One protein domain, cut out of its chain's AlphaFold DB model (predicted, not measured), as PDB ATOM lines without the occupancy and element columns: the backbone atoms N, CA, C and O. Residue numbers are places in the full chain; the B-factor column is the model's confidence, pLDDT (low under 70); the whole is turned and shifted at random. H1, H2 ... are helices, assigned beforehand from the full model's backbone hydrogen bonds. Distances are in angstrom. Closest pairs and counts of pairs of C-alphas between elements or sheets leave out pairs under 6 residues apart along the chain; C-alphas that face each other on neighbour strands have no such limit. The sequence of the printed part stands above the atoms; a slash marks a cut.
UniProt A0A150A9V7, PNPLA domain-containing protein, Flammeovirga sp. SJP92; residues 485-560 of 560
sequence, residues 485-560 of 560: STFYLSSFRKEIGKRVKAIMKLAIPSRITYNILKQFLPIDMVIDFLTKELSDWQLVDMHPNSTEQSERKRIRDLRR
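Overview. This is residues 485 to 560 of the 560 residues of the protein "PNPLA domain-containing protein" of Flammeovirga sp. SJP92 (UniProt A0A150A9V7). A flat, open fold of helices runs out through H1 and H2, turns at short H3 and comes back through H4, which starts beside H2 and spreads away from it. H5 follows a long loop, leaving H1 between H4 and H5. The 76 printed residues, with five named helices and no named strand, are all helix in class and loose, with a radius of gyration of the C-alphas of 15.6 A and spans of 48 by 30 by 15 A.

Arrangement. Start at H1, residues 486 to 490; H2, residues 493 to 507, meets it only through their link. H3, residues 511 to 517, is close but not clearly touching H2, the closest C-alphas, Lys 505 and Tyr 514, being 6.5 A apart. H4, residues 523 to 536, touches H2 with residues 523 to 527 alone, at a steep tilt of 62 degrees, opposite ways; the closest C-alphas, Gly 497 and Ile 523, are 5.9 A apart. H4 touches H1 with residues 527 to 531 alone, closest at C-alphas 490 and 527, 6.5 A. H5, residues 548 to 559, only just touches H1, with residues 551 to 555 alone and 3 pairs of C-alphas within 8 A, the closest Tyr 488 and Ile 555 at 7.0 A. Every O i to N i+4 pair is within hydrogen-bond range in H1 to H5.

Along the chain. Find C-alpha 486 at (26.321, 50.328, 1.501), where H1 begins. H2 is 20.7 A long, H4 20.1 A and H5 16.5 A, ending at C-alpha 559, (15.187, 49.413, -11.154).

Size, cuts and confidence. The farthest C-alphas, Ser 510 and Asn 545, are 48.2 A apart. The printed part has no cut; the link from H4 to H5 is long. Residues 542 to 550 and 559 to 560 are under pLDDT 70.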
ATOM      1  N   SER A 485      26.470  53.861  -1.946       89.69
ATOM      2  CA  SER A 485      26.197  53.572  -0.537       89.69
ATOM      3  C   SER A 485      26.242  52.071  -0.240       89.69
ATOM      4  O   SER A 485      26.021  51.220  -1.110       89.69
ATOM      5  N   THR A 486      26.458  51.717   1.024       87.12
ATOM      6  CA  THR A 486      26.321  50.328   1.501       87.12
ATOM      7  C   THR A 486      24.889  49.802   1.320       87.12
ATOM      8  O   THR A 486      24.667  48.624   1.017       87.12
ATOM      9  N   PHE A 487      23.891  50.685   1.420       86.81
ATOM     10  CA  PHE A 487      22.493  50.359   1.149       86.81
ATOM     11  C   PHE A 487      22.261  49.997  -0.328       86.81
ATOM     12  O   PHE A 487      21.558  49.028  -0.626       86.81
ATOM     13  N   TYR A 488      22.906  50.704  -1.265       88.50
ATOM     14  CA  TYR A 488      22.875  50.352  -2.686       88.50
ATOM     15  C   TYR A 488      23.358  48.917  -2.925       88.50
ATOM     16  O   TYR A 488      22.630  48.128  -3.534       88.50
ATOM     17  N   LEU A 489      24.526  48.553  -2.387       88.69
ATOM     18  CA  LEU A 489      25.109  47.213  -2.538       88.69
ATOM     19  C   LEU A 489      24.223  46.128  -1.911       88.69
ATOM     20  O   LEU A 489      23.888  45.131  -2.557       88.69
ATOM     21  N   SER A 490      23.774  46.346  -0.674       88.31
ATOM     22  CA  SER A 490      22.917  45.391   0.040       88.31
ATOM     23  C   SER A 490      21.548  45.203  -0.620       88.31
ATOM     24  O   SER A 490      20.948  44.129  -0.497       88.31
ATOM     25  N   SER A 491      21.075  46.175  -1.409       89.81
ATOM     26  CA  SER A 491      19.825  46.044  -2.158       89.81
ATOM     27  C   SER A 491      19.834  44.869  -3.150       89.81
ATOM     28  O   SER A 491      18.766  44.326  -3.450       89.81
ATOM     29  N   PHE A 492      21.007  44.427  -3.623       90.00
ATOM     30  CA  PHE A 492      21.161  43.313  -4.571       90.00
ATOM     31  C   PHE A 492      21.286  41.938  -3.908       90.00
ATOM     32  O   PHE A 492      21.444  40.929  -4.598       90.00
ATOM     33  N   ARG A 493      21.176  41.853  -2.575       91.69
ATOM     34  CA  ARG A 493      21.256  40.597  -1.808       91.69
ATOM     35  C   ARG A 493      20.375  39.488  -2.390       91.69
ATOM     36  O   ARG A 493      20.779  38.326  -2.457       91.69
ATOM     37  N   LYS A 494      19.161  39.835  -2.830       92.06
ATOM     38  CA  LYS A 494      18.202  38.876  -3.397       92.06
ATOM     39  C   LYS A 494      18.662  38.356  -4.761       92.06
ATOM     40  O   LYS A 494      18.543  37.161  -5.023       92.06
ATOM     41  N   GLU A 495      19.142  39.235  -5.627       93.62
ATOM     42  CA  GLU A 495      19.656  38.941  -6.963       93.62
ATOM     43  C   GLU A 495      20.929  38.084  -6.878       93.62
ATOM     44  O   GLU A 495      20.978  37.022  -7.501       93.62
ATOM     45  N   ILE A 496      21.876  38.454  -6.008       91.94
ATOM     46  CA  ILE A 496      23.075  37.660  -5.689       91.94
ATOM     47  C   ILE A 496      22.661  36.263  -5.220       91.94
ATOM     48  O   ILE A 496      23.078  35.258  -5.794       91.94
ATOM     49  N   GLY A 497      21.760  36.177  -4.235       92.25
ATOM     50  CA  GLY A 497      21.284  34.896  -3.714       92.25
ATOM     51  C   GLY A 497      20.615  34.016  -4.774       92.25
ATOM     52  O   GLY A 497      20.786  32.797  -4.758       92.25
ATOM     53  N   LYS A 498      19.873  34.603  -5.722       93.88
ATOM     54  CA  LYS A 498      19.294  33.864  -6.856       93.88
ATOM     55  C   LYS A 498      20.379  33.324  -7.789       93.88
ATOM     56  O   LYS A 498      20.295  32.154  -8.165       93.88
ATOM     57  N   ARG A 499      21.368  34.147  -8.150       93.62
ATOM     58  CA  ARG A 499      22.465  33.759  -9.047       93.62
ATOM     59  C   ARG A 499      23.320  32.656  -8.430       93.62
ATOM     60  O   ARG A 499      23.471  31.609  -9.049       93.62
ATOM     61  N   VAL A 500      23.776  32.830  -7.188       90.50
ATOM     62  CA  VAL A 500      24.600  31.832  -6.478       90.50
ATOM     63  C   VAL A 500      23.861  30.495  -6.358       90.50
ATOM     64  O   VAL A 500      24.423  29.455  -6.692       90.50
ATOM     65  N   LYS A 501      22.570  30.503  -5.982       90.94
ATOM     66  CA  LYS A 501      21.747  29.277  -5.952       90.94
ATOM     67  C   LYS A 501      21.677  28.590  -7.316       90.94
ATOM     68  O   LYS A 501      21.744  27.365  -7.381       90.94
ATOM     69  N   ALA A 502      21.516  29.358  -8.394       92.31
ATOM     70  CA  ALA A 502      21.448  28.815  -9.748       92.31
ATOM     71  C   ALA A 502      22.782  28.187 -10.181       92.31
ATOM     72  O   ALA A 502      22.772  27.078 -10.712       92.31
ATOM     73  N   ILE A 503      23.908  28.841  -9.885       90.56
ATOM     74  CA  ILE A 503      25.258  28.320 -10.149       90.56
ATOM     75  C   ILE A 503      25.496  27.032  -9.358       90.56
ATOM     76  O   ILE A 503      25.828  26.007  -9.945       90.56
ATOM     77  N   MET A 504      25.250  27.040  -8.044       87.69
ATOM     78  CA  MET A 504      25.425  25.859  -7.187       87.69
ATOM     79  C   MET A 504      24.579  24.672  -7.645       87.69
ATOM     80  O   MET A 504      25.036  23.535  -7.587       87.69
ATOM     81  N   LYS A 505      23.355  24.924  -8.121       90.00
ATOM     82  CA  LYS A 505      22.477  23.873  -8.646       90.00
ATOM     83  C   LYS A 505      23.062  23.183  -9.884       90.00
ATOM     84  O   LYS A 505      22.767  22.013 -10.098       90.00
ATOM     85  N   LEU A 506      23.837  23.901 -10.697       89.19
ATOM     86  CA  LEU A 506      24.508  23.349 -11.878       89.19
ATOM     87  C   LEU A 506      25.865  22.725 -11.529       89.19
ATOM     88  O   LEU A 506      26.224  21.704 -12.104       89.19
ATOM     89  N   ALA A 507      26.596  23.311 -10.579       86.81
ATOM     90  CA  ALA A 507      27.931  22.866 -10.188       86.81
ATOM     91  C   ALA A 507      27.934  21.642  -9.253       86.81
ATOM     92  O   ALA A 507      28.929  20.927  -9.203       86.81
ATOM     93  N   ILE A 508      26.854  21.398  -8.498       86.19
ATOM     94  CA  ILE A 508      26.751  20.293  -7.533       86.19
ATOM     95  C   ILE A 508      25.811  19.212  -8.098       86.19
ATOM     96  O   ILE A 508      24.592  19.392  -8.055       86.19
ATOM     97  N   PRO A 509      26.332  18.060  -8.565       80.38
ATOM     98  CA  PRO A 509      25.503  17.005  -9.158       80.38
ATOM     99  C   PRO A 509      24.539  16.347  -8.156       80.38
ATOM    100  O   PRO A 509      23.430  15.943  -8.507       80.38
ATOM    101  N   SER A 510      24.946  16.242  -6.886       88.69
ATOM    102  CA  SER A 510      24.158  15.599  -5.830       88.69
ATOM    103  C   SER A 510      23.056  16.518  -5.301       88.69
ATOM    104  O   SER A 510      23.316  17.560  -4.693       88.69
ATOM    105  N   ARG A 511      21.795  16.085  -5.443       84.50
ATOM    106  CA  ARG A 511      20.625  16.803  -4.902       84.50
ATOM    107  C   ARG A 511      20.666  16.932  -3.379       84.50
ATOM    108  O   ARG A 511      20.232  17.955  -2.854       84.50
ATOM    109  N   ILE A 512      21.171  15.915  -2.682       85.06
ATOM    110  CA  ILE A 512      21.283  15.909  -1.217       85.06
ATOM    111  C   ILE A 512      22.318  16.951  -0.791       85.06
ATOM    112  O   ILE A 512      22.005  17.844  -0.008       85.06
ATOM    113  N   THR A 513      23.510  16.904  -1.391       82.81
ATOM    114  CA  THR A 513      24.600  17.849  -1.117       82.81
ATOM    115  C   THR A 513      24.177  19.285  -1.425       82.81
ATOM    116  O   THR A 513      24.370  20.171  -0.598       82.81
ATOM    117  N   TYR A 514      23.504  19.522  -2.555       86.75
ATOM    118  CA  TYR A 514      22.936  20.833  -2.878       86.75
ATOM    119  C   TYR A 514      21.913  21.302  -1.829       86.75
ATOM    120  O   TYR A 514      21.934  22.463  -1.424       86.75
ATOM    121  N   ASN A 515      21.016  20.422  -1.368       84.31
ATOM    122  CA  ASN A 515      19.992  20.776  -0.382       84.31
ATOM    123  C   ASN A 515      20.562  21.143   0.994       84.31
ATOM    124  O   ASN A 515      19.951  21.968   1.675       84.31
ATOM    125  N   ILE A 516      21.704  20.562   1.365       84.69
ATOM    126  CA  ILE A 516      22.458  20.914   2.572       84.69
ATOM    127  C   ILE A 516      23.180  22.250   2.353       84.69
ATOM    128  O   ILE A 516      22.938  23.214   3.074       84.69
ATOM    129  N   LEU A 517      24.001  22.353   1.302       82.69
ATOM    130  CA  LEU A 517      24.865  23.518   1.077       82.69
ATOM    131  C   LEU A 517      24.095  24.806   0.753       82.69
ATOM    132  O   LEU A 517      24.530  25.889   1.133       82.69
ATOM    133  N   LYS A 518      22.917  24.728   0.115       80.50
ATOM    134  CA  LYS A 518      22.099  25.919  -0.195       80.50
ATOM    135  C   LYS A 518      21.588  26.668   1.048       80.50
ATOM    136  O   LYS A 518      21.040  27.758   0.889       80.50
ATOM    137  N   GLN A 519      21.676  26.075   2.244       80.00
ATOM    138  CA  GLN A 519      21.308  26.729   3.508       80.00
ATOM    139  C   GLN A 519      22.426  27.649   4.025       80.00
ATOM    140  O   GLN A 519      22.138  28.607   4.730       80.00
ATOM    141  N   PHE A 520      23.670  27.415   3.597       79.56
ATOM    142  CA  PHE A 520      24.873  28.138   4.022       79.56
ATOM    143  C   PHE A 520      25.413  29.047   2.911       79.56
ATOM    144  O   PHE A 520      26.616  29.128   2.680       79.56
ATOM    145  N   LEU A 521      24.518  29.691   2.155       74.62
ATOM    146  CA  LEU A 521      24.940  30.531   1.037       74.62
ATOM    147  C   LEU A 521      25.749  31.731   1.543       74.62
ATOM    148  O   LEU A 521      25.224  32.492   2.358       74.62
ATOM    149  N   PRO A 522      26.950  31.978   0.999       77.12
ATOM    150  CA  PRO A 522      27.825  33.063   1.434       77.12
ATOM    151  C   PRO A 522      27.376  34.421   0.859       77.12
ATOM    152  O   PRO A 522      28.182  35.181   0.338       77.12
ATOM    153  N   ILE A 523      26.074  34.734   0.888       83.38
ATOM    154  CA  ILE A 523      25.536  35.975   0.297       83.38
ATOM    155  C   ILE A 523      26.118  37.193   1.018       83.38
ATOM    156  O   ILE A 523      26.539  38.149   0.374       83.38
ATOM    157  N   ASP A 524      26.151  37.132   2.345       83.12
ATOM    158  CA  ASP A 524      26.637  38.198   3.220       83.12
ATOM    159  C   ASP A 524      28.130  38.397   2.989       83.12
ATOM    160  O   ASP A 524      28.559  39.508   2.725       83.12
ATOM    161  N   MET A 525      28.879  37.297   2.892       82.81
ATOM    162  CA  MET A 525      30.298  37.309   2.549       82.81
ATOM    163  C   MET A 525      30.579  37.977   1.195       82.81
ATOM    164  O   MET A 525      31.551  38.717   1.078       82.81
ATOM    165  N   VAL A 526      29.736  37.763   0.174       83.56
ATOM    166  CA  VAL A 526      29.875  38.448  -1.126       83.56
ATOM    167  C   VAL A 526      29.624  39.951  -0.986       83.56
ATOM    168  O   VAL A 526      30.370  40.746  -1.550       83.56
ATOM    169  N   ILE A 527      28.594  40.360  -0.241       86.69
ATOM    170  CA  ILE A 527      28.291  41.784  -0.017       86.69
ATOM    171  C   ILE A 527      29.400  42.452   0.800       86.69
ATOM    172  O   ILE A 527      29.820  43.556   0.459       86.69
ATOM    173  N   ASP A 528      29.895  41.781   1.836       85.81
ATOM    174  CA  ASP A 528      30.975  42.264   2.693       85.81
ATOM    175  C   ASP A 528      32.276  42.389   1.899       85.81
ATOM    176  O   ASP A 528      32.970  43.396   2.012       85.81
ATOM    177  N   PHE A 529      32.572  41.416   1.030       86.19
ATOM    178  CA  PHE A 529      33.693  41.489   0.097       86.19
ATOM    179  C   PHE A 529      33.566  42.692  -0.846       86.19
ATOM    180  O   PHE A 529      34.487  43.497  -0.917       86.19
ATOM    181  N   LEU A 530      32.417  42.863  -1.515       87.31
ATOM    182  CA  LEU A 530      32.175  44.009  -2.402       87.31
ATOM    183  C   LEU A 530      32.317  45.342  -1.656       87.31
ATOM    184  O   LEU A 530      32.944  46.270  -2.157       87.31
ATOM    185  N   THR A 531      31.750  45.433  -0.452       89.44
ATOM    186  CA  THR A 531      31.790  46.646   0.376       89.44
ATOM    187  C   THR A 531      33.210  46.963   0.819       89.44
ATOM    188  O   THR A 531      33.619  48.121   0.755       89.44
ATOM    189  N   LYS A 532      33.978  45.950   1.230       87.50
ATOM    190  CA  LYS A 532      35.375  46.103   1.632       87.50
ATOM    191  C   LYS A 532      36.245  46.541   0.457       87.50
ATOM    192  O   LYS A 532      36.935  47.545   0.566       87.50
ATOM    193  N   GLU A 533      36.171  45.831  -0.665       86.38
ATOM    194  CA  GLU A 533      36.979  46.149  -1.845       86.38
ATOM    195  C   GLU A 533      36.642  47.541  -2.392       86.38
ATOM    196  O   GLU A 533      37.543  48.298  -2.712       86.38
ATOM    197  N   LEU A 534      35.371  47.950  -2.439       90.44
ATOM    198  CA  LEU A 534      35.028  49.314  -2.859       90.44
ATOM    199  C   LEU A 534      35.444  50.373  -1.820       90.44
ATOM    200  O   LEU A 534      35.825  51.480  -2.202       90.44
ATOM    201  N   SER A 535      35.405  50.053  -0.522       89.56
ATOM    202  CA  SER A 535      35.893  50.946   0.542       89.56
ATOM    203  C   SER A 535      37.396  51.202   0.434       89.56
ATOM    204  O   SER A 535      37.816  52.353   0.545       89.56
ATOM    205  N   ASP A 536      38.193  50.168   0.141       87.06
ATOM    206  CA  ASP A 536      39.647  50.280  -0.070       87.06
ATOM    207  C   ASP A 536      39.991  51.233  -1.238       87.06
ATOM    208  O   ASP A 536      41.073  51.816  -1.283       87.06
ATOM    209  N   TRP A 537      39.042  51.431  -2.157       89.75
ATOM    210  CA  TRP A 537      39.132  52.319  -3.318       89.75
ATOM    211  C   TRP A 537      38.450  53.681  -3.118       89.75
ATOM    212  O   TRP A 537      38.369  54.465  -4.061       89.75
ATOM    213  N   GLN A 538      37.950  53.980  -1.912       91.75
ATOM    214  CA  GLN A 538      37.179  55.196  -1.602       91.75
ATOM    215  C   GLN A 538      35.900  55.354  -2.450       91.75
ATOM    216  O   GLN A 538      35.427  56.462  -2.692       91.75
ATOM    217  N   LEU A 539      35.324  54.234  -2.895       93.25
ATOM    218  CA  LEU A 539      34.120  54.181  -3.729       93.25
ATOM    219  C   LEU A 539      32.848  53.875  -2.924       93.25
ATOM    220  O   LEU A 539      31.775  53.726  -3.511       93.25
ATOM    221  N   VAL A 540      32.947  53.787  -1.594       90.69
ATOM    222  CA  VAL A 540      31.803  53.616  -0.687       90.69
ATOM    223  C   VAL A 540      31.620  54.862   0.164       90.69
ATOM    224  O   VAL A 540      32.552  55.303   0.831       90.69
ATOM    225  N   ASP A 541      30.404  55.402   0.169       81.25
ATOM    226  CA  ASP A 541      30.010  56.430   1.127       81.25
ATOM    227  C   ASP A 541      29.447  55.769   2.393       81.25
ATOM    228  O   ASP A 541      28.376  55.153   2.374       81.25
ATOM    229  N   MET A 542      30.204  55.859   3.489       64.12
ATOM    230  CA  MET A 542      29.826  55.307   4.794       64.12
ATOM    231  C   MET A 542      28.859  56.227   5.559       64.12
ATOM    232  O   MET A 542      28.200  55.771   6.495       64.12
ATOM    233  N   HIS A 543      28.745  57.498   5.155       60.62
ATOM    234  CA  HIS A 543      27.889  58.508   5.779       60.62
ATOM    235  C   HIS A 543      27.175  59.340   4.704       60.62
ATOM    236  O   HIS A 543      27.433  60.540   4.581       60.62
ATOM    237  N   PRO A 544      26.265  58.726   3.925       61.09
ATOM    238  CA  PRO A 544      25.608  59.427   2.838       61.09
ATOM    239  C   PRO A 544      24.824  60.630   3.368       61.09
ATOM    240  O   PRO A 544      24.007  60.509   4.281       61.09
ATOM    241  N   ASN A 545      25.015  61.793   2.739       56.34
ATOM    242  CA  ASN A 545      24.246  63.018   3.019       56.34
ATOM    243  C   ASN A 545      22.733  62.860   2.736       56.34
ATOM    244  O   ASN A 545      21.932  63.743   3.040       56.34
ATOM    245  N   SER A 546      22.332  61.750   2.114       61.56
ATOM    246  CA  SER A 546      20.966  61.425   1.723       61.56
ATOM    247  C   SER A 546      20.275  60.514   2.742       61.56
ATOM    248  O   SER A 546      20.849  59.531   3.203       61.56
ATOM    249  N   THR A 547      19.002  60.780   3.052       65.44
ATOM    250  CA  THR A 547      18.208  59.923   3.951       65.44
ATOM    251  C   THR A 547      17.974  58.538   3.341       65.44
ATOM    252  O   THR A 547      17.811  58.414   2.124       65.44
ATOM    253  N   GLU A 548      17.842  57.493   4.165       67.12
ATOM    254  CA  GLU A 548      17.548  56.123   3.700       67.12
ATOM    255  C   GLU A 548      16.311  56.072   2.775       67.12
ATOM    256  O   GLU A 548      16.263  55.336   1.788       67.12
ATOM    257  N   GLN A 549      15.303  56.908   3.046       67.00
ATOM    258  CA  GLN A 549      14.095  57.014   2.227       67.00
ATOM    259  C   GLN A 549      14.378  57.569   0.819       67.00
ATOM    260  O   GLN A 549      13.783  57.105  -0.159       67.00
ATOM    261  N   SER A 550      15.299  58.528   0.700       68.88
ATOM    262  CA  SER A 550      15.727  59.079  -0.588       68.88
ATOM    263  C   SER A 550      16.569  58.082  -1.393       68.88
ATOM    264  O   SER A 550      16.345  57.934  -2.596       68.88
ATOM    265  N   GLU A 551      17.427  57.293  -0.738       71.19
ATOM    266  CA  GLU A 551      18.166  56.211  -1.400       71.19
ATOM    267  C   GLU A 551      17.246  55.081  -1.868       71.19
ATOM    268  O   GLU A 551      17.360  54.612  -3.001       71.19
ATOM    269  N   ARG A 552      16.262  54.686  -1.049       74.62
ATOM    270  CA  ARG A 552      15.225  53.717  -1.444       74.62
ATOM    271  C   ARG A 552      14.464  54.172  -2.686       74.62
ATOM    272  O   ARG A 552      14.159  53.341  -3.545       74.62
ATOM    273  N   LYS A 553      14.155  55.469  -2.790       76.69
ATOM    274  CA  LYS A 553      13.531  56.052  -3.984       76.69
ATOM    275  C   LYS A 553      14.479  55.979  -5.184       76.69
ATOM    276  O   LYS A 553      14.091  55.410  -6.198       76.69
ATOM    277  N   ARG A 554      15.735  56.419  -5.038       74.88
ATOM    278  CA  ARG A 554      16.764  56.352  -6.093       74.88
ATOM    279  C   ARG A 554      16.954  54.928  -6.624       74.88
ATOM    280  O   ARG A 554      16.934  54.718  -7.828       74.88
ATOM    281  N   ILE A 555      17.077  53.932  -5.745       73.38
ATOM    282  CA  ILE A 555      17.234  52.521  -6.142       73.38
ATOM    283  C   ILE A 555      15.984  51.999  -6.849       73.38
ATOM    284  O   ILE A 555      16.096  51.238  -7.808       73.38
ATOM    285  N   ARG A 556      14.789  52.385  -6.388       75.56
ATOM    286  CA  ARG A 556      13.536  52.017  -7.053       75.56
ATOM    287  C   ARG A 556      13.472  52.602  -8.461       75.56
ATOM    288  O   ARG A 556      13.073  51.879  -9.366       75.56
ATOM    289  N   ASP A 557      13.882  53.852  -8.630       76.81
ATOM    290  CA  ASP A 557      13.904  54.531  -9.925       76.81
ATOM    291  C   ASP A 557      14.965  53.921 -10.855       76.81
ATOM    292  O   ASP A 557      14.686  53.719 -12.023       76.81
ATOM    293  N   LEU A 558      16.124  53.497 -10.331       72.88
ATOM    294  CA  LEU A 558      17.150  52.754 -11.085       72.88
ATOM    295  C   LEU A 558      16.736  51.331 -11.500       72.88
ATOM    296  O   LEU A 558      17.408  50.711 -12.323       72.88
ATOM    297  N   ARG A 559      15.717  50.756 -10.851       67.69
ATOM    298  CA  ARG A 559      15.187  49.413 -11.154       67.69
ATOM    299  C   ARG A 559      14.000  49.443 -12.112       67.69
ATOM    300  O   ARG A 559      13.642  48.383 -12.625       67.69
ATOM    301  N   ARG A 560      13.350  50.597 -12.248       59.50
ATOM    302  CA  ARG A 560      12.297  50.845 -13.235       59.50
ATOM    303  C   ARG A 560      12.949  51.186 -14.563       59.50
ATOM    304  O   ARG A 560      12.378  50.742 -15.579       59.50
TER     305      ARG A 560